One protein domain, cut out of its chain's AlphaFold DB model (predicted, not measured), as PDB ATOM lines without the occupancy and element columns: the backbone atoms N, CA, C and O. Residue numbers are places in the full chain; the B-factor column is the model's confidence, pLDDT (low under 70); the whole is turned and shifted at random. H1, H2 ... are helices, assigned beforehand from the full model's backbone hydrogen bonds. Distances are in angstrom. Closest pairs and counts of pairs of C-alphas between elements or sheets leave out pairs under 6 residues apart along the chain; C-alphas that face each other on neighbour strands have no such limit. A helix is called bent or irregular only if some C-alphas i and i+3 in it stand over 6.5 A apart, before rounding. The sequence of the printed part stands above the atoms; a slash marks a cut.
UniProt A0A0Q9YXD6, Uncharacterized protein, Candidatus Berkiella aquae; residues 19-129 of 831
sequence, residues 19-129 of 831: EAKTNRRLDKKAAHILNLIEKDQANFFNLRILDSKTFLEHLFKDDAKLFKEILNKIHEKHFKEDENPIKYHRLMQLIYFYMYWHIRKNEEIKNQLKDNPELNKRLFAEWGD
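What this domain is: This is residues 19 to 129 of the 831 residues of an uncharacterized protein of Candidatus Berkiella aquae (UniProt A0A0Q9YXD6). A helical hairpin, H4 and H5, makes the middle of this domain; the long H1 runs beside H4 on one side of it, with the short H2 over H5 and H3 across the same side, while on the other side H6 and H7 make a corner. H1, H4 and H5 lie along the longest axis, with H5 kinked near residue 99. The printed part has 111 residues with seven named helices, H1 to H7 in order, and no named strand; the class is all helix. It is compact, with a radius of gyration of the C-alphas of 13.3 A, and spans 39 by 28 by 20 A.

Where its parts are: Find C-alpha 19 at (42.710, -15.307, -40.933); from there H1, residues 19 to 38, runs 28.6 A. Next come H2, residues 48 to 51, 5.4 A, and H3, residues 53 to 59, 10.0 A. Then look for H4, residues 61 to 81, which begins at (39.988, -2.573, -41.688) and runs 28.3 A; it is irregular, with C-alphas 63 and 66 8.7 A apart. H5, residues 85 to 105, runs 30.1 A; it is irregular, but only just, with C-alphas 98 and 101 7.0 A apart, and has a kink of 41 degrees near residue 99. H6, residues 107 to 115, runs 11.9 A, and H7, residues 117 to 124, runs 10.1 A to C-alpha 124 at (30.768, 12.845, -34.304).

How they stand to each other: Start at the hub, H4 and H5, which touch four helices each. They form a hairpin at a shallow tilt of 18 degrees, opposite ways; residues 74 to 79 of H4 touch residues 85 to 92 of H5, and the closest C-alphas, of His 78 and Tyr 88, are 5.0 A apart. H1 touches H4 with residues 30 to 38 alone, at a shallow tilt of 11 degrees, the same way; the closest C-alphas, of Leu 34 and Ile 70, are 6.0 A apart. H1 and H5 are apart. H3 touches residues 23 to 30 of H1, about perpendicular at 74 degrees, with the closest C-alphas, of Leu 26 and Phe 55, 6.1 A apart. H2 touches residues 95 to 99 of H5; the closest C-alphas, of Leu 50 and Tyr 98, are 5.7 A apart. H5 and H6 only just touch, with 3 pairs of C-alphas within 8 A, only at the corner, where the closest C-alphas, of Ile 103 and Lys 110, are 5.9 A apart. H7 only just touches residues 64 to 71 of H4, with 3 such pairs; the closest C-alphas, of Lys 68 and Leu 119, are 6.5 A apart. Every O i to N i+4 pair is within hydrogen-bond range in H1, H3, H6 and H7, against 14 of 17 in H4 and 15 of 17 in H5; H2 is too short for such a pair.

The domain as a whole: The two C-alphas farthest apart, of Glu 19 and Glu 83, are 39.9 A apart. The printed part has no cut and no long link; the link from H1 to H2 is short, and the other five are tight. Look at the B-factor column: the mean pLDDT of the printed part is 81.6, and residues 85, 89 and 113 to 129 are under 70.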
ATOM      1  N   GLU A  19      43.062 -16.713 -40.775       82.38
ATOM      2  CA  GLU A  19      42.710 -15.307 -40.933       82.38
ATOM      3  C   GLU A  19      41.558 -15.091 -41.928       82.38
ATOM      4  O   GLU A  19      40.576 -14.442 -41.577       82.38
ATOM      5  N   ALA A  20      41.598 -15.698 -43.119       85.12
ATOM      6  CA  ALA A  20      40.518 -15.584 -44.104       85.12
ATOM      7  C   ALA A  20      39.184 -16.141 -43.573       85.12
ATOM      8  O   ALA A  20      38.124 -15.540 -43.772       85.12
ATOM      9  N   LYS A  21      39.225 -17.264 -42.842       87.75
ATOM     10  CA  LYS A  21      38.038 -17.827 -42.167       87.75
ATOM     11  C   LYS A  21      37.505 -16.890 -41.084       87.75
ATOM     12  O   LYS A  21      36.289 -16.751 -40.941       87.75
ATOM     13  N   THR A  22      38.400 -16.239 -40.342       90.75
ATOM     14  CA  THR A  22      38.045 -15.265 -39.304       90.75
ATOM     15  C   THR A  22      37.412 -14.021 -39.916       90.75
ATOM     16  O   THR A  22      36.294 -13.689 -39.529       90.75
ATOM     17  N   ASN A  23      38.039 -13.407 -40.925       90.75
ATOM     18  CA  ASN A  23      37.504 -12.236 -41.626       90.75
ATOM     19  C   ASN A  23      36.107 -12.527 -42.187       90.75
ATOM     20  O   ASN A  23      35.169 -11.817 -41.852       90.75
ATOM     21  N   ARG A  24      35.899 -13.665 -42.869       91.94
ATOM     22  CA  ARG A  24      34.557 -14.056 -43.351       91.94
ATOM     23  C   ARG A  24      33.525 -14.216 -42.239       91.94
ATOM     24  O   ARG A  24      32.342 -13.952 -42.447       91.94
ATOM     25  N   ARG A  25      33.928 -14.713 -41.065       94.06
ATOM     26  CA  ARG A  25      33.029 -14.804 -39.907       94.06
ATOM     27  C   ARG A  25      32.660 -13.410 -39.407       94.06
ATOM     28  O   ARG A  25      31.508 -13.217 -39.039       94.06
ATOM     29  N   LEU A  26      33.602 -12.471 -39.383       95.25
ATOM     30  CA  LEU A  26      33.367 -11.083 -38.983       95.25
ATOM     31  C   LEU A  26      32.533 -10.330 -40.037       95.25
ATOM     32  O   LEU A  26      31.583  -9.655 -39.663       95.25
ATOM     33  N   ASP A  27      32.740 -10.560 -41.333       94.56
ATOM     34  CA  ASP A  27      31.900 -10.001 -42.406       94.56
ATOM     35  C   ASP A  27      30.439 -10.444 -42.269       94.56
ATOM     36  O   ASP A  27      29.519  -9.633 -42.341       94.56
ATOM     37  N   LYS A  28      30.203 -11.729 -41.968       95.25
ATOM     38  CA  LYS A  28      28.850 -12.239 -41.681       95.25
ATOM     39  C   LYS A  28      28.202 -11.546 -40.482       95.25
ATOM     40  O   LYS A  28      26.985 -11.384 -40.460       95.25
ATOM     41  N   LYS A  29      28.995 -11.150 -39.483       95.94
ATOM     42  CA  LYS A  29      28.508 -10.385 -38.330       95.94
ATOM     43  C   LYS A  29      28.142  -8.952 -38.722       95.94
ATOM     44  O   LYS A  29      27.094  -8.481 -38.297       95.94
ATOM     45  N   ALA A  30      28.946  -8.294 -39.557       94.88
ATOM     46  CA  ALA A  30      28.624  -6.969 -40.090       94.88
ATOM     47  C   ALA A  30      27.345  -7.003 -40.944       94.88
ATOM     48  O   ALA A  30      26.430  -6.218 -40.709       94.88
ATOM     49  N   ALA A  31      27.214  -7.991 -41.835       95.69
ATOM     50  CA  ALA A  31      25.998  -8.219 -42.617       95.69
ATOM     51  C   ALA A  31      24.764  -8.474 -41.732       95.69
ATOM     52  O   ALA A  31      23.665  -8.018 -42.040       95.69
ATOM     53  N   HIS A  32      24.937  -9.166 -40.601       95.62
ATOM     54  CA  HIS A  32      23.861  -9.347 -39.631       95.62
ATOM     55  C   HIS A  32      23.422  -8.019 -39.000       95.62
ATOM     56  O   HIS A  32      22.221  -7.789 -38.900       95.62
ATOM     57  N   ILE A  33      24.356  -7.129 -38.637       95.06
ATOM     58  CA  ILE A  33      24.030  -5.781 -38.137       95.06
ATOM     59  C   ILE A  33      23.266  -4.977 -39.191       95.06
ATOM     60  O   ILE A  33      22.230  -4.405 -38.869       95.06
ATOM     61  N   LEU A  34      23.728  -4.971 -40.443       96.50
ATOM     62  CA  LEU A  34      23.044  -4.282 -41.547       96.50
ATOM     63  C   LEU A  34      21.598  -4.763 -41.711       96.50
ATOM     64  O   LEU A  34      20.680  -3.951 -41.787       96.50
ATOM     65  N   ASN A  35      21.385  -6.079 -41.671       96.38
ATOM     66  CA  ASN A  35      20.054  -6.681 -41.728       96.38
ATOM     67  C   ASN A  35      19.196  -6.342 -40.491       96.38
ATOM     68  O   ASN A  35      17.991  -6.152 -40.615       96.38
ATOM     69  N   LEU A  36      19.794  -6.243 -39.297       95.38
ATOM     70  CA  LEU A  36      19.085  -5.787 -38.097       95.38
ATOM     71  C   LEU A  36      18.639  -4.325 -38.223       95.38
ATOM     72  O   LEU A  36      17.542  -4.005 -37.783       95.38
ATOM     73  N   ILE A  37      19.461  -3.453 -38.810       94.19
ATOM     74  CA  ILE A  37      19.105  -2.047 -39.063       94.19
ATOM     75  C   ILE A  37      17.959  -1.980 -40.075       94.19
ATOM     76  O   ILE A  37      16.938  -1.354 -39.819       94.19
ATOM     77  N   GLU A  38      18.091  -2.695 -41.191       95.38
ATOM     78  CA  GLU A  38      17.096  -2.733 -42.266       95.38
ATOM     79  C   GLU A  38      15.723  -3.235 -41.801       95.38
ATOM     80  O   GLU A  38      14.698  -2.673 -42.177       95.38
ATOM     81  N   LYS A  39      15.705  -4.263 -40.946       95.25
ATOM     82  CA  LYS A  39      14.479  -4.834 -40.367       95.25
ATOM     83  C   LYS A  39      13.966  -4.096 -39.143       95.25
ATOM     84  O   LYS A  39      13.022  -4.574 -38.519       95.25
ATOM     85  N   ASP A  40      14.603  -2.992 -38.770       93.12
ATOM     86  CA  ASP A  40      14.250  -2.227 -37.584       93.12
ATOM     87  C   ASP A  40      14.313  -3.026 -36.261       93.12
ATOM     88  O   ASP A  40      13.497  -2.922 -35.348       93.12
ATOM     89  N   GLN A  41      15.307  -3.901 -36.166       95.00
ATOM     90  CA  GLN A  41      15.549  -4.781 -35.024       95.00
ATOM     91  C   GLN A  41      16.839  -4.422 -34.278       95.00
ATOM     92  O   GLN A  41      17.223  -5.116 -33.331       95.00
ATOM     93  N   ALA A  42      17.532  -3.358 -34.681       90.56
ATOM     94  CA  ALA A  42      18.775  -2.937 -34.057       90.56
ATOM     95  C   ALA A  42      18.504  -2.277 -32.690       90.56
ATOM     96  O   ALA A  42      17.955  -1.184 -32.581       90.56
ATOM     97  N   ASN A  43      18.883  -2.970 -31.615       89.38
ATOM     98  CA  ASN A  43      18.718  -2.522 -30.233       89.38
ATOM     99  C   ASN A  43      19.914  -2.967 -29.377       89.38
ATOM    100  O   ASN A  43      20.808  -3.663 -29.862       89.38
ATOM    101  N   PHE A  44      19.920  -2.585 -28.096       85.44
ATOM    102  CA  PHE A  44      21.030  -2.860 -27.174       85.44
ATOM    103  C   PHE A  44      21.422  -4.342 -27.126       85.44
ATOM    104  O   PHE A  44      22.601  -4.678 -27.164       85.44
ATOM    105  N   PHE A  45      20.451  -5.253 -27.099       86.50
ATOM    106  CA  PHE A  45      20.741  -6.684 -27.019       86.50
ATOM    107  C   PHE A  45      21.307  -7.227 -28.329       86.50
ATOM    108  O   PHE A  45      22.288  -7.972 -28.313       86.50
ATOM    109  N   ASN A  46      20.736  -6.811 -29.458       88.69
ATOM    110  CA  ASN A  46      21.122  -7.306 -30.776       88.69
ATOM    111  C   ASN A  46      22.467  -6.733 -31.259       88.69
ATOM    112  O   ASN A  46      23.150  -7.358 -32.068       88.69
ATOM    113  N   LEU A  47      22.895  -5.586 -30.717       90.25
ATOM    114  CA  LEU A  47      24.184  -4.964 -31.029       90.25
ATOM    115  C   LEU A  47      25.331  -5.324 -30.072       90.25
ATOM    116  O   LEU A  47      26.450  -4.868 -30.293       90.25
ATOM    117  N   ARG A  48      25.126  -6.227 -29.100       89.25
ATOM    118  CA  ARG A  48      26.200  -6.761 -28.227       89.25
ATOM    119  C   ARG A  48      27.400  -7.334 -28.970       89.25
ATOM    120  O   ARG A  48      28.478  -7.494 -28.414       89.25
ATOM    121  N   ILE A  49      27.243  -7.656 -30.246       88.69
ATOM    122  CA  ILE A  49      28.347  -8.088 -31.094       88.69
ATOM    123  C   ILE A  49      29.476  -7.047 -31.199       88.69
ATOM    124  O   ILE A  49      30.624  -7.427 -31.426       88.69
ATOM    125  N   LEU A  50      29.156  -5.768 -30.972       88.62
ATOM    126  CA  LEU A  50      30.098  -4.654 -30.891       88.62
ATOM    127  C   LEU A  50      30.932  -4.649 -29.593       88.62
ATOM    128  O   LEU A  50      31.952  -3.973 -29.559       88.62
ATOM    129  N   ASP A  51      30.596  -5.450 -28.571       87.75
ATOM    130  CA  ASP A  51      31.458  -5.658 -27.386       87.75
ATOM    131  C   ASP A  51      32.760  -6.407 -27.736       87.75
ATOM    132  O   ASP A  51      33.731  -6.435 -26.974       87.75
ATOM    133  N   SER A  52      32.789  -7.067 -28.896       93.12
ATOM    134  CA  SER A  52      33.923  -7.870 -29.329       93.12
ATOM    135  C   SER A  52      35.039  -6.985 -29.884       93.12
ATOM    136  O   SER A  52      34.940  -6.478 -30.999       93.12
ATOM    137  N   LYS A  53      36.152  -6.899 -29.142       92.50
ATOM    138  CA  LYS A  53      37.392  -6.225 -29.571       92.50
ATOM    139  C   LYS A  53      37.782  -6.572 -31.016       92.50
ATOM    140  O   LYS A  53      37.982  -5.681 -31.827       92.50
ATOM    141  N   THR A  54      37.833  -7.863 -31.343       92.69
ATOM    142  CA  THR A  54      38.242  -8.343 -32.673       92.69
ATOM    143  C   THR A  54      37.267  -7.954 -33.781       92.69
ATOM    144  O   THR A  54      37.677  -7.777 -34.923       92.69
ATOM    145  N   PHE A  55      35.977  -7.816 -33.468       94.94
ATOM    146  CA  PHE A  55      34.996  -7.330 -34.432       94.94
ATOM    147  C   PHE A  55      35.127  -5.821 -34.654       94.94
ATOM    148  O   PHE A  55      35.089  -5.391 -35.800       94.94
ATOM    149  N   LEU A  56      35.350  -5.036 -33.594       91.88
ATOM    150  CA  LEU A  56      35.623  -3.604 -33.726       91.88
ATOM    151  C   LEU A  56      36.881  -3.349 -34.563       91.88
ATOM    152  O   LEU A  56      36.820  -2.575 -35.506       91.88
ATOM    153  N   GLU A  57      37.986  -4.045 -34.295       91.81
ATOM    154  CA  GLU A  57      39.209  -3.933 -35.108       91.81
ATOM    155  C   GLU A  57      38.949  -4.279 -36.582       91.81
ATOM    156  O   GLU A  57      39.461  -3.617 -37.479       91.81
ATOM    157  N   HIS A  58      38.093  -5.271 -36.847       94.12
ATOM    158  CA  HIS A  58      37.694  -5.637 -38.208       94.12
ATOM    159  C   HIS A  58      36.832  -4.578 -38.896       94.12
ATOM    160  O   HIS A  58      37.010  -4.338 -40.085       94.12
ATOM    161  N   LEU A  59      35.940  -3.905 -38.164       94.00
ATOM    162  CA  LEU A  59      35.143  -2.795 -38.697       94.00
ATOM    163  C   LEU A  59      36.014  -1.633 -39.198       94.00
ATOM    164  O   LEU A  59      35.601  -0.936 -40.121       94.00
ATOM    165  N   PHE A  60      37.210  -1.461 -38.628       92.62
ATOM    166  CA  PHE A  60      38.191  -0.442 -39.010       92.62
ATOM    167  C   PHE A  60      39.220  -0.911 -40.057       92.62
ATOM    168  O   PHE A  60      40.063  -0.126 -40.483       92.62
ATOM    169  N   LYS A  61      39.154  -2.155 -40.547       90.25
ATOM    170  CA  LYS A  61      39.988  -2.573 -41.688       90.25
ATOM    171  C   LYS A  61      39.601  -1.822 -42.962       90.25
ATOM    172  O   LYS A  61      38.472  -1.347 -43.101       90.25
ATOM    173  N   ASP A  62      40.550  -1.750 -43.893       87.62
ATOM    174  CA  ASP A  62      40.357  -1.175 -45.228       87.62
ATOM    175  C   ASP A  62      39.745   0.235 -45.176       87.62
ATOM    176  O   ASP A  62      38.728   0.513 -45.813       87.62
ATOM    177  N   ASP A  63      40.342   1.112 -44.357       81.69
ATOM    178  CA  ASP A  63      39.859   2.480 -44.119       81.69
ATOM    179  C   ASP A  63      38.399   2.506 -43.619       81.69
ATOM    180  O   ASP A  63      37.539   3.261 -44.088       81.69
ATOM    181  N   ALA A  64      38.102   1.606 -42.680       89.12
ATOM    182  CA  ALA A  64      36.799   1.429 -42.051       89.12
ATOM    183  C   ALA A  64      35.621   1.262 -43.031       89.12
ATOM    184  O   ALA A  64      34.508   1.734 -42.771       89.12
ATOM    185  N   LYS A  65      35.840   0.602 -44.175       90.75
ATOM    186  CA  LYS A  65      34.826   0.443 -45.233       90.75
ATOM    187  C   LYS A  65      33.513  -0.153 -44.713       90.75
ATOM    188  O   LYS A  65      32.450   0.417 -44.945       90.75
ATOM    189  N   LEU A  66      33.592  -1.265 -43.981       91.50
ATOM    190  CA  LEU A  66      32.417  -1.940 -43.409       91.50
ATOM    191  C   LEU A  66      31.706  -1.071 -42.376       91.50
ATOM    192  O   LEU A  66      30.481  -1.066 -42.284       91.50
ATOM    193  N   PHE A  67      32.471  -0.317 -41.593       92.19
ATOM    194  CA  PHE A  67      31.881   0.562 -40.605       92.19
ATOM    195  C   PHE A  67      31.128   1.727 -41.256       92.19
ATOM    196  O   PHE A  67      29.994   2.009 -40.874       92.19
ATOM    197  N   LYS A  68      31.694   2.340 -42.303       88.81
ATOM    198  CA  LYS A  68      31.000   3.348 -43.120       88.81
ATOM    199  C   LYS A  68      29.712   2.796 -43.728       88.81
ATOM    200  O   LYS A  68      28.725   3.519 -43.786       88.81
ATOM    201  N   GLU A  69      29.700   1.538 -44.162       92.50
ATOM    202  CA  GLU A  69      28.498   0.874 -44.680       92.50
ATOM    203  C   GLU A  69      27.404   0.753 -43.611       92.50
ATOM    204  O   GLU A  69      26.251   1.096 -43.870       92.50
ATOM    205  N   ILE A  70      27.769   0.365 -42.384       92.62
ATOM    206  CA  ILE A  70      26.846   0.339 -41.239       92.62
ATOM    207  C   ILE A  70      26.286   1.738 -40.968       92.62
ATOM    208  O   ILE A  70      25.070   1.898 -40.893       92.62
ATOM    209  N   LEU A  71      27.145   2.757 -40.874       88.88
ATOM    210  CA  LEU A  71      26.713   4.139 -40.638       88.88
ATOM    211  C   LEU A  71      25.809   4.661 -41.767       88.88
ATOM    212  O   LEU A  71      24.793   5.293 -41.496       88.88
ATOM    213  N   ASN A  72      26.141   4.358 -43.027       84.69
ATOM    214  CA  ASN A  72      25.306   4.663 -44.192       84.69
ATOM    215  C   ASN A  72      23.921   4.046 -44.060       84.69
ATOM    216  O   ASN A  72      22.931   4.748 -44.219       84.69
ATOM    217  N   LYS A  73      23.842   2.752 -43.743       92.38
ATOM    218  CA  LYS A  73      22.555   2.063 -43.658       92.38
ATOM    219  C   LYS A  73      21.676   2.635 -42.548       92.38
ATOM    220  O   LYS A  73      20.469   2.706 -42.732       92.38
ATOM    221  N   ILE A  74      22.262   3.074 -41.433       86.38
ATOM    222  CA  ILE A  74      21.529   3.729 -40.336       86.38
ATOM    223  C   ILE A  74      20.983   5.084 -40.775       86.38
ATOM    224  O   ILE A  74      19.814   5.371 -40.524       86.38
ATOM    225  N   HIS A  75      21.811   5.891 -41.440       81.56
ATOM    226  CA  HIS A  75      21.415   7.202 -41.948       81.56
ATOM    227  C   HIS A  75      20.326   7.081 -43.023       81.56
ATOM    228  O   HIS A  75      19.259   7.670 -42.882       81.56
ATOM    229  N   GLU A  76      20.525   6.245 -44.043       82.75
ATOM    230  CA  GLU A  76      19.498   5.989 -45.060       82.75
ATOM    231  C   GLU A  76      18.198   5.488 -44.417       82.75
ATOM    232  O   GLU A  76      17.139   6.063 -44.652       82.75
ATOM    233  N   LYS A  77      18.272   4.490 -43.527       89.25
ATOM    234  CA  LYS A  77      17.068   3.873 -42.972       89.25
ATOM    235  C   LYS A  77      16.299   4.793 -42.026       89.25
ATOM    236  O   LYS A  77      15.097   4.964 -42.169       89.25
ATOM    237  N   HIS A  78      16.961   5.350 -41.018       81.88
ATOM    238  CA  HIS A  78      16.252   6.023 -39.929       81.88
ATOM    239  C   HIS A  78      16.209   7.544 -40.068       81.88
ATOM    240  O   HIS A  78      15.303   8.160 -39.513       81.88
ATOM    241  N   PHE A  79      17.166   8.148 -40.781       73.06
ATOM    242  CA  PHE A  79      17.171   9.592 -41.011       73.06
ATOM    243  C   PHE A  79      16.423   9.962 -42.296       73.06
ATOM    244  O   PHE A  79      15.582  10.851 -42.250       73.06
ATOM    245  N   LYS A  80      16.682   9.271 -43.417       70.00
ATOM    246  CA  LYS A  80      16.053   9.592 -44.711       70.00
ATOM    247  C   LYS A  80      14.728   8.873 -44.963       70.00
ATOM    248  O   LYS A  80      13.763   9.531 -45.313       70.00
ATOM    249  N   GLU A  81      14.675   7.545 -44.832       82.06
ATOM    250  CA  GLU A  81      13.454   6.780 -45.143       82.06
ATOM    251  C   GLU A  81      12.386   6.930 -44.051       82.06
ATOM    252  O   GLU A  81      11.230   7.212 -44.353       82.06
ATOM    253  N   ASP A  82      12.758   6.702 -42.787       81.44
ATOM    254  CA  ASP A  82      11.805   6.741 -41.672       81.44
ATOM    255  C   ASP A  82      11.519   8.178 -41.181       81.44
ATOM    256  O   ASP A  82      10.604   8.356 -40.376       81.44
ATOM    257  N   GLU A  83      12.342   9.168 -41.568       78.81
ATOM    258  CA  GLU A  83      12.355  10.546 -41.028       78.81
ATOM    259  C   GLU A  83      12.249  10.588 -39.488       78.81
ATOM    260  O   GLU A  83      11.592  11.442 -38.889       78.81
ATOM    261  N   ASN A  84      12.887   9.625 -38.810       77.19
ATOM    262  CA  ASN A  84      12.755   9.411 -37.375       77.19
ATOM    263  C   ASN A  84      14.066   9.751 -36.651       77.19
ATOM    264  O   ASN A  84      14.861   8.852 -36.332       77.19
ATOM    265  N   PRO A  85      14.291  11.038 -36.322       64.00
ATOM    266  CA  PRO A  85      15.531  11.470 -35.699       64.00
ATOM    267  C   PRO A  85      15.755  10.750 -34.368       64.00
ATOM    268  O   PRO A  85      16.853  10.275 -34.115       64.00
ATOM    269  N   ILE A  86      14.739  10.574 -33.518       70.38
ATOM    270  CA  ILE A  86      14.901   9.941 -32.190       70.38
ATOM    271  C   ILE A  86      15.544   8.554 -32.307       70.38
ATOM    272  O   ILE A  86      16.437   8.183 -31.542       70.38
ATOM    273  N   LYS A  87      15.082   7.777 -33.279       78.50
ATOM    274  CA  LYS A  87      15.514   6.405 -33.499       78.50
ATOM    275  C   LYS A  87      16.898   6.323 -34.123       78.50
ATOM    276  O   LYS A  87      17.727   5.549 -33.641       78.50
ATOM    277  N   TYR A  88      17.148   7.164 -35.124       79.94
ATOM    278  CA  TYR A  88      18.471   7.379 -35.693       79.94
ATOM    279  C   TYR A  88      19.499   7.676 -34.584       79.94
ATOM    280  O   TYR A  88      20.478   6.943 -34.420       79.94
ATOM    281  N   HIS A  89      19.209   8.657 -33.723       68.56
ATOM    282  CA  HIS A  89      20.084   9.056 -32.618       68.56
ATOM    283  C   HIS A  89      20.292   7.943 -31.590       68.56
ATOM    284  O   HIS A  89      21.426   7.683 -31.191       68.56
ATOM    285  N   ARG A  90      19.231   7.239 -31.172       79.19
ATOM    286  CA  ARG A  90      19.341   6.128 -30.209       79.19
ATOM    287  C   ARG A  90      20.290   5.040 -30.708       79.19
ATOM    288  O   ARG A  90      21.045   4.463 -29.923       79.19
ATOM    289  N   LEU A  91      20.251   4.753 -32.004       83.00
ATOM    290  CA  LEU A  91      21.091   3.733 -32.606       83.00
ATOM    291  C   LEU A  91      22.548   4.192 -32.740       83.00
ATOM    292  O   LEU A  91      23.463   3.436 -32.407       83.00
ATOM    293  N   MET A  92      22.762   5.451 -33.123       81.75
ATOM    294  CA  MET A  92      24.087   6.074 -33.141       81.75
ATOM    295  C   MET A  92      24.722   6.110 -31.740       81.75
ATOM    296  O   MET A  92      25.878   5.708 -31.587       81.75
ATOM    297  N   GLN A  93      23.951   6.484 -30.708       73.94
ATOM    298  CA  GLN A  93      24.332   6.434 -29.285       73.94
ATOM    299  C   GLN A  93      24.821   5.056 -28.859       73.94
ATOM    300  O   GLN A  93      25.858   4.915 -28.206       73.94
ATOM    301  N   LEU A  94      24.079   4.032 -29.262       82.00
ATOM    302  CA  LEU A  94      24.379   2.659 -28.922       82.00
ATOM    303  C   LEU A  94      25.682   2.174 -29.567       82.00
ATOM    304  O   LEU A  94      26.515   1.577 -28.888       82.00
ATOM    305  N   ILE A  95      25.888   2.459 -30.853       85.88
ATOM    306  CA  ILE A  95      27.104   2.058 -31.577       85.88
ATOM    307  C   ILE A  95      28.342   2.689 -30.954       85.88
ATOM    308  O   ILE A  95      29.310   1.995 -30.640       85.88
ATOM    309  N   TYR A  96      28.301   3.992 -30.698       80.06
ATOM    310  CA  TYR A  96      29.407   4.669 -30.038       80.06
ATOM    311  C   TYR A  96      29.658   4.154 -28.627       80.06
ATOM    312  O   TYR A  96      30.814   4.033 -28.245       80.06
ATOM    313  N   PHE A  97      28.616   3.862 -27.839       80.00
ATOM    314  CA  PHE A  97      28.794   3.350 -26.481       80.00
ATOM    315  C   PHE A  97      29.706   2.115 -26.477       80.00
ATOM    316  O   PHE A  97      30.634   2.033 -25.667       80.00
ATOM    317  N   TYR A  98      29.512   1.214 -27.444       83.75
ATOM    318  CA  TYR A  98      30.380   0.054 -27.638       83.75
ATOM    319  C   TYR A  98      31.786   0.425 -28.123       83.75
ATOM    320  O   TYR A  98      32.780  -0.152 -27.681       83.75
ATOM    321  N   MET A  99      31.896   1.415 -29.005       82.75
ATOM    322  CA  MET A  99      33.172   1.810 -29.601       82.75
ATOM    323  C   MET A  99      34.037   2.694 -28.700       82.75
ATOM    324  O   MET A  99      35.261   2.642 -28.802       82.75
ATOM    325  N   TYR A 100      33.441   3.490 -27.812       78.94
ATOM    326  CA  TYR A 100      34.097   4.571 -27.073       78.94
ATOM    327  C   TYR A 100      35.346   4.096 -26.335       78.94
ATOM    328  O   TYR A 100      36.435   4.655 -26.480       78.94
ATOM    329  N   TRP A 101      35.205   3.016 -25.565       77.50
ATOM    330  CA  TRP A 101      36.311   2.453 -24.798       77.50
ATOM    331  C   TRP A 101      37.408   1.867 -25.679       77.50
ATOM    332  O   TRP A 101      38.571   1.857 -25.269       77.50
ATOM    333  N   HIS A 102      37.046   1.383 -26.866       81.25
ATOM    334  CA  HIS A 102      37.983   0.784 -27.797       81.25
ATOM    335  C   HIS A 102      38.766   1.850 -28.567       81.25
ATOM    336  O   HIS A 102      39.995   1.833 -28.519       81.25
ATOM    337  N   ILE A 103      38.074   2.844 -29.140       77.19
ATOM    338  CA  ILE A 103      38.681   4.028 -29.767       77.19
ATOM    339  C   ILE A 103      39.652   4.682 -28.784       77.19
ATOM    340  O   ILE A 103      40.806   4.922 -29.113       77.19
ATOM    341  N   ARG A 104      39.243   4.890 -27.527       72.38
ATOM    342  CA  ARG A 104      40.090   5.519 -26.505       72.38
ATOM    343  C   ARG A 104      41.406   4.772 -26.234       72.38
ATOM    344  O   ARG A 104      42.377   5.408 -25.822       72.38
ATOM    345  N   LYS A 105      41.450   3.453 -26.431       80.12
ATOM    346  CA  LYS A 105      42.616   2.603 -26.129       80.12
ATOM    347  C   LYS A 105      43.448   2.220 -27.359       80.12
ATOM    348  O   LYS A 105      44.542   1.702 -27.166       80.12
ATOM    349  N   ASN A 106      42.952   2.439 -28.577       81.50
ATOM    350  CA  ASN A 106      43.598   1.993 -29.811       81.50
ATOM    351  C   ASN A 106      44.049   3.193 -30.668       81.50
ATOM    352  O   ASN A 106      43.224   3.840 -31.307       81.50
ATOM    353  N   GLU A 107      45.354   3.488 -30.674       77.38
ATOM    354  CA  GLU A 107      45.928   4.626 -31.416       77.38
ATOM    355  C   GLU A 107      45.789   4.500 -32.938       77.38
ATOM    356  O   GLU A 107      45.616   5.509 -33.613       77.38
ATOM    357  N   GLU A 108      45.801   3.286 -33.491       80.88
ATOM    358  CA  GLU A 108      45.619   3.080 -34.931       80.88
ATOM    359  C   GLU A 108      44.212   3.502 -35.365       80.88
ATOM    360  O   GLU A 108      44.057   4.305 -36.281       80.88
ATOM    361  N   ILE A 109      43.189   3.046 -34.635       81.56
ATOM    362  CA  ILE A 109      41.796   3.441 -34.872       81.56
ATOM    363  C   ILE A 109      41.617   4.952 -34.673       81.56
ATOM    364  O   ILE A 109      40.906   5.594 -35.446       81.56
ATOM    365  N   LYS A 110      42.268   5.550 -33.664       72.25
ATOM    366  CA  LYS A 110      42.242   7.011 -33.477       72.25
ATOM    367  C   LYS A 110      42.825   7.744 -34.674       72.25
ATOM    368  O   LYS A 110      42.224   8.719 -35.107       72.25
ATOM    369  N   ASN A 111      43.961   7.287 -35.193       71.19
ATOM    370  CA  ASN A 111      44.596   7.902 -36.354       71.19
ATOM    371  C   ASN A 111      43.714   7.746 -37.594       71.19
ATOM    372  O   ASN A 111      43.440   8.739 -38.249       71.19
ATOM    373  N   GLN A 112      43.136   6.569 -37.841       74.81
ATOM    374  CA  GLN A 112      42.178   6.391 -38.937       74.81
ATOM    375  C   GLN A 112      40.958   7.317 -38.809       74.81
ATOM    376  O   GLN A 112      40.546   7.938 -39.782       74.81
ATOM    377  N   LEU A 113      40.386   7.463 -37.609       69.25
ATOM    378  CA  LEU A 113      39.281   8.399 -37.362       69.25
ATOM    379  C   LEU A 113      39.693   9.862 -37.529       69.25
ATOM    380  O   LEU A 113      38.896  10.691 -37.960       69.25
ATOM    381  N   LYS A 114      40.922  10.200 -37.154       62.09
ATOM    382  CA  LYS A 114      41.489  11.541 -37.287       62.09
ATOM    383  C   LYS A 114      41.764  11.891 -38.752       62.09
ATOM    384  O   LYS A 114      41.479  13.013 -39.161       62.09
ATOM    385  N   ASP A 115      42.259  10.926 -39.517       62.31
ATOM    386  CA  ASP A 115      42.708  11.091 -40.899       62.31
ATOM    387  C   ASP A 115      41.585  10.827 -41.917       62.31
ATOM    388  O   ASP A 115      41.752  11.120 -43.101       62.31
ATOM    389  N   ASN A 116      40.422  10.325 -41.471       66.06
ATOM    390  CA  ASN A 116      39.235  10.100 -42.296       66.06
ATOM    391  C   ASN A 116      38.077  11.058 -41.935       66.06
ATOM    392  O   ASN A 116      37.244  10.732 -41.079       66.06
ATOM    393  N   PRO A 117      37.970  12.225 -42.603       56.12
ATOM    394  CA  PRO A 117      36.972  13.247 -42.289       56.12
ATOM    395  C   PRO A 117      35.525  12.760 -42.392       56.12
ATOM    396  O   PRO A 117      34.698  13.167 -41.586       56.12
ATOM    397  N   GLU A 118      35.212  11.879 -43.345       62.66
ATOM    398  CA  GLU A 118      33.851  11.369 -43.571       62.66
ATOM    399  C   GLU A 118      33.415  10.406 -42.459       62.66
ATOM    400  O   GLU A 118      32.279  10.448 -41.984       62.66
ATOM    401  N   LEU A 119      34.333   9.555 -41.998       66.38
ATOM    402  CA  LEU A 119      34.078   8.653 -40.879       66.38
ATOM    403  C   LEU A 119      33.955   9.418 -39.559       66.38
ATOM    404  O   LEU A 119      33.064   9.139 -38.756       66.38
ATOM    405  N   ASN A 120      34.826  10.409 -39.366       61.69
ATOM    406  CA  ASN A 120      34.783  11.328 -38.240       61.69
ATOM    407  C   ASN A 120      33.443  12.081 -38.195       61.69
ATOM    408  O   ASN A 120      32.738  12.059 -37.190       61.69
ATOM    409  N   LYS A 121      33.044  12.656 -39.330       55.66
ATOM    410  CA  LYS A 121      31.769  13.345 -39.532       55.66
ATOM    411  C   LYS A 121      30.577  12.479 -39.124       55.66
ATOM    412  O   LYS A 121      29.790  12.903 -38.288       55.66
ATOM    413  N   ARG A 122      30.465  11.252 -39.631       64.00
ATOM    414  CA  ARG A 122      29.317  10.378 -39.321       64.00
ATOM    415  C   ARG A 122      29.259   9.956 -37.860       64.00
ATOM    416  O   ARG A 122      28.183   9.844 -37.293       64.00
ATOM    417  N   LEU A 123      30.411   9.720 -37.241       64.19
ATOM    418  CA  LEU A 123      30.474   9.356 -35.828       64.19
ATOM    419  C   LEU A 123      30.216  10.530 -34.885       64.19
ATOM    420  O   LEU A 123      29.714  10.301 -33.789       64.19
ATOM    421  N   PHE A 124      30.614  11.747 -35.262       53.09
ATOM    422  CA  PHE A 124      30.768  12.845 -34.304       53.09
ATOM    423  C   PHE A 124      30.016  14.130 -34.660       53.09
ATOM    424  O   PHE A 124      29.666  14.865 -33.742       53.09
ATOM    425  N   ALA A 125      29.728  14.415 -35.933       44.38
ATOM    426  CA  ALA A 125      28.909  15.571 -36.317       44.38
ATOM    427  C   ALA A 125      27.415  15.328 -36.036       44.38
ATOM    428  O   ALA A 125      26.725  16.227 -35.570       44.38
ATOM    429  N   GLU A 126      26.935  14.095 -36.216       46.34
ATOM    430  CA  GLU A 126      25.518  13.724 -36.022       46.34
ATOM    431  C   GLU A 126      25.164  13.349 -34.570       46.34
ATOM    432  O   GLU A 126      24.034  13.011 -34.241       46.34
ATOM    433  N   TRP A 127      26.140  13.457 -33.667       48.75
ATOM    434  CA  TRP A 127      25.957  13.387 -32.212       48.75
ATOM    435  C   TRP A 127      25.538  14.715 -31.588       48.75
ATOM    436  O   TRP A 127      25.304  14.789 -30.381       48.75
ATOM    437  N   GLY A 128      25.491  15.763 -32.406       39.47
ATOM    438  CA  GLY A 128      25.102  17.103 -32.009       39.47
ATOM    439  C   GLY A 128      23.680  17.270 -31.551       39.47
ATOM    440  O   GLY A 128      23.407  18.268 -30.883       39.47
ATOM    441  N   ASP A 129      22.806  16.329 -31.903       34.88
ATOM    442  CA  ASP A 129      21.394  16.624 -31.897       34.88
ATOM    443  C   ASP A 129      20.542  15.689 -31.027       34.88
ATOM    444  O   ASP A 129      20.621  14.463 -31.034       34.88
TER     445      ASP A 129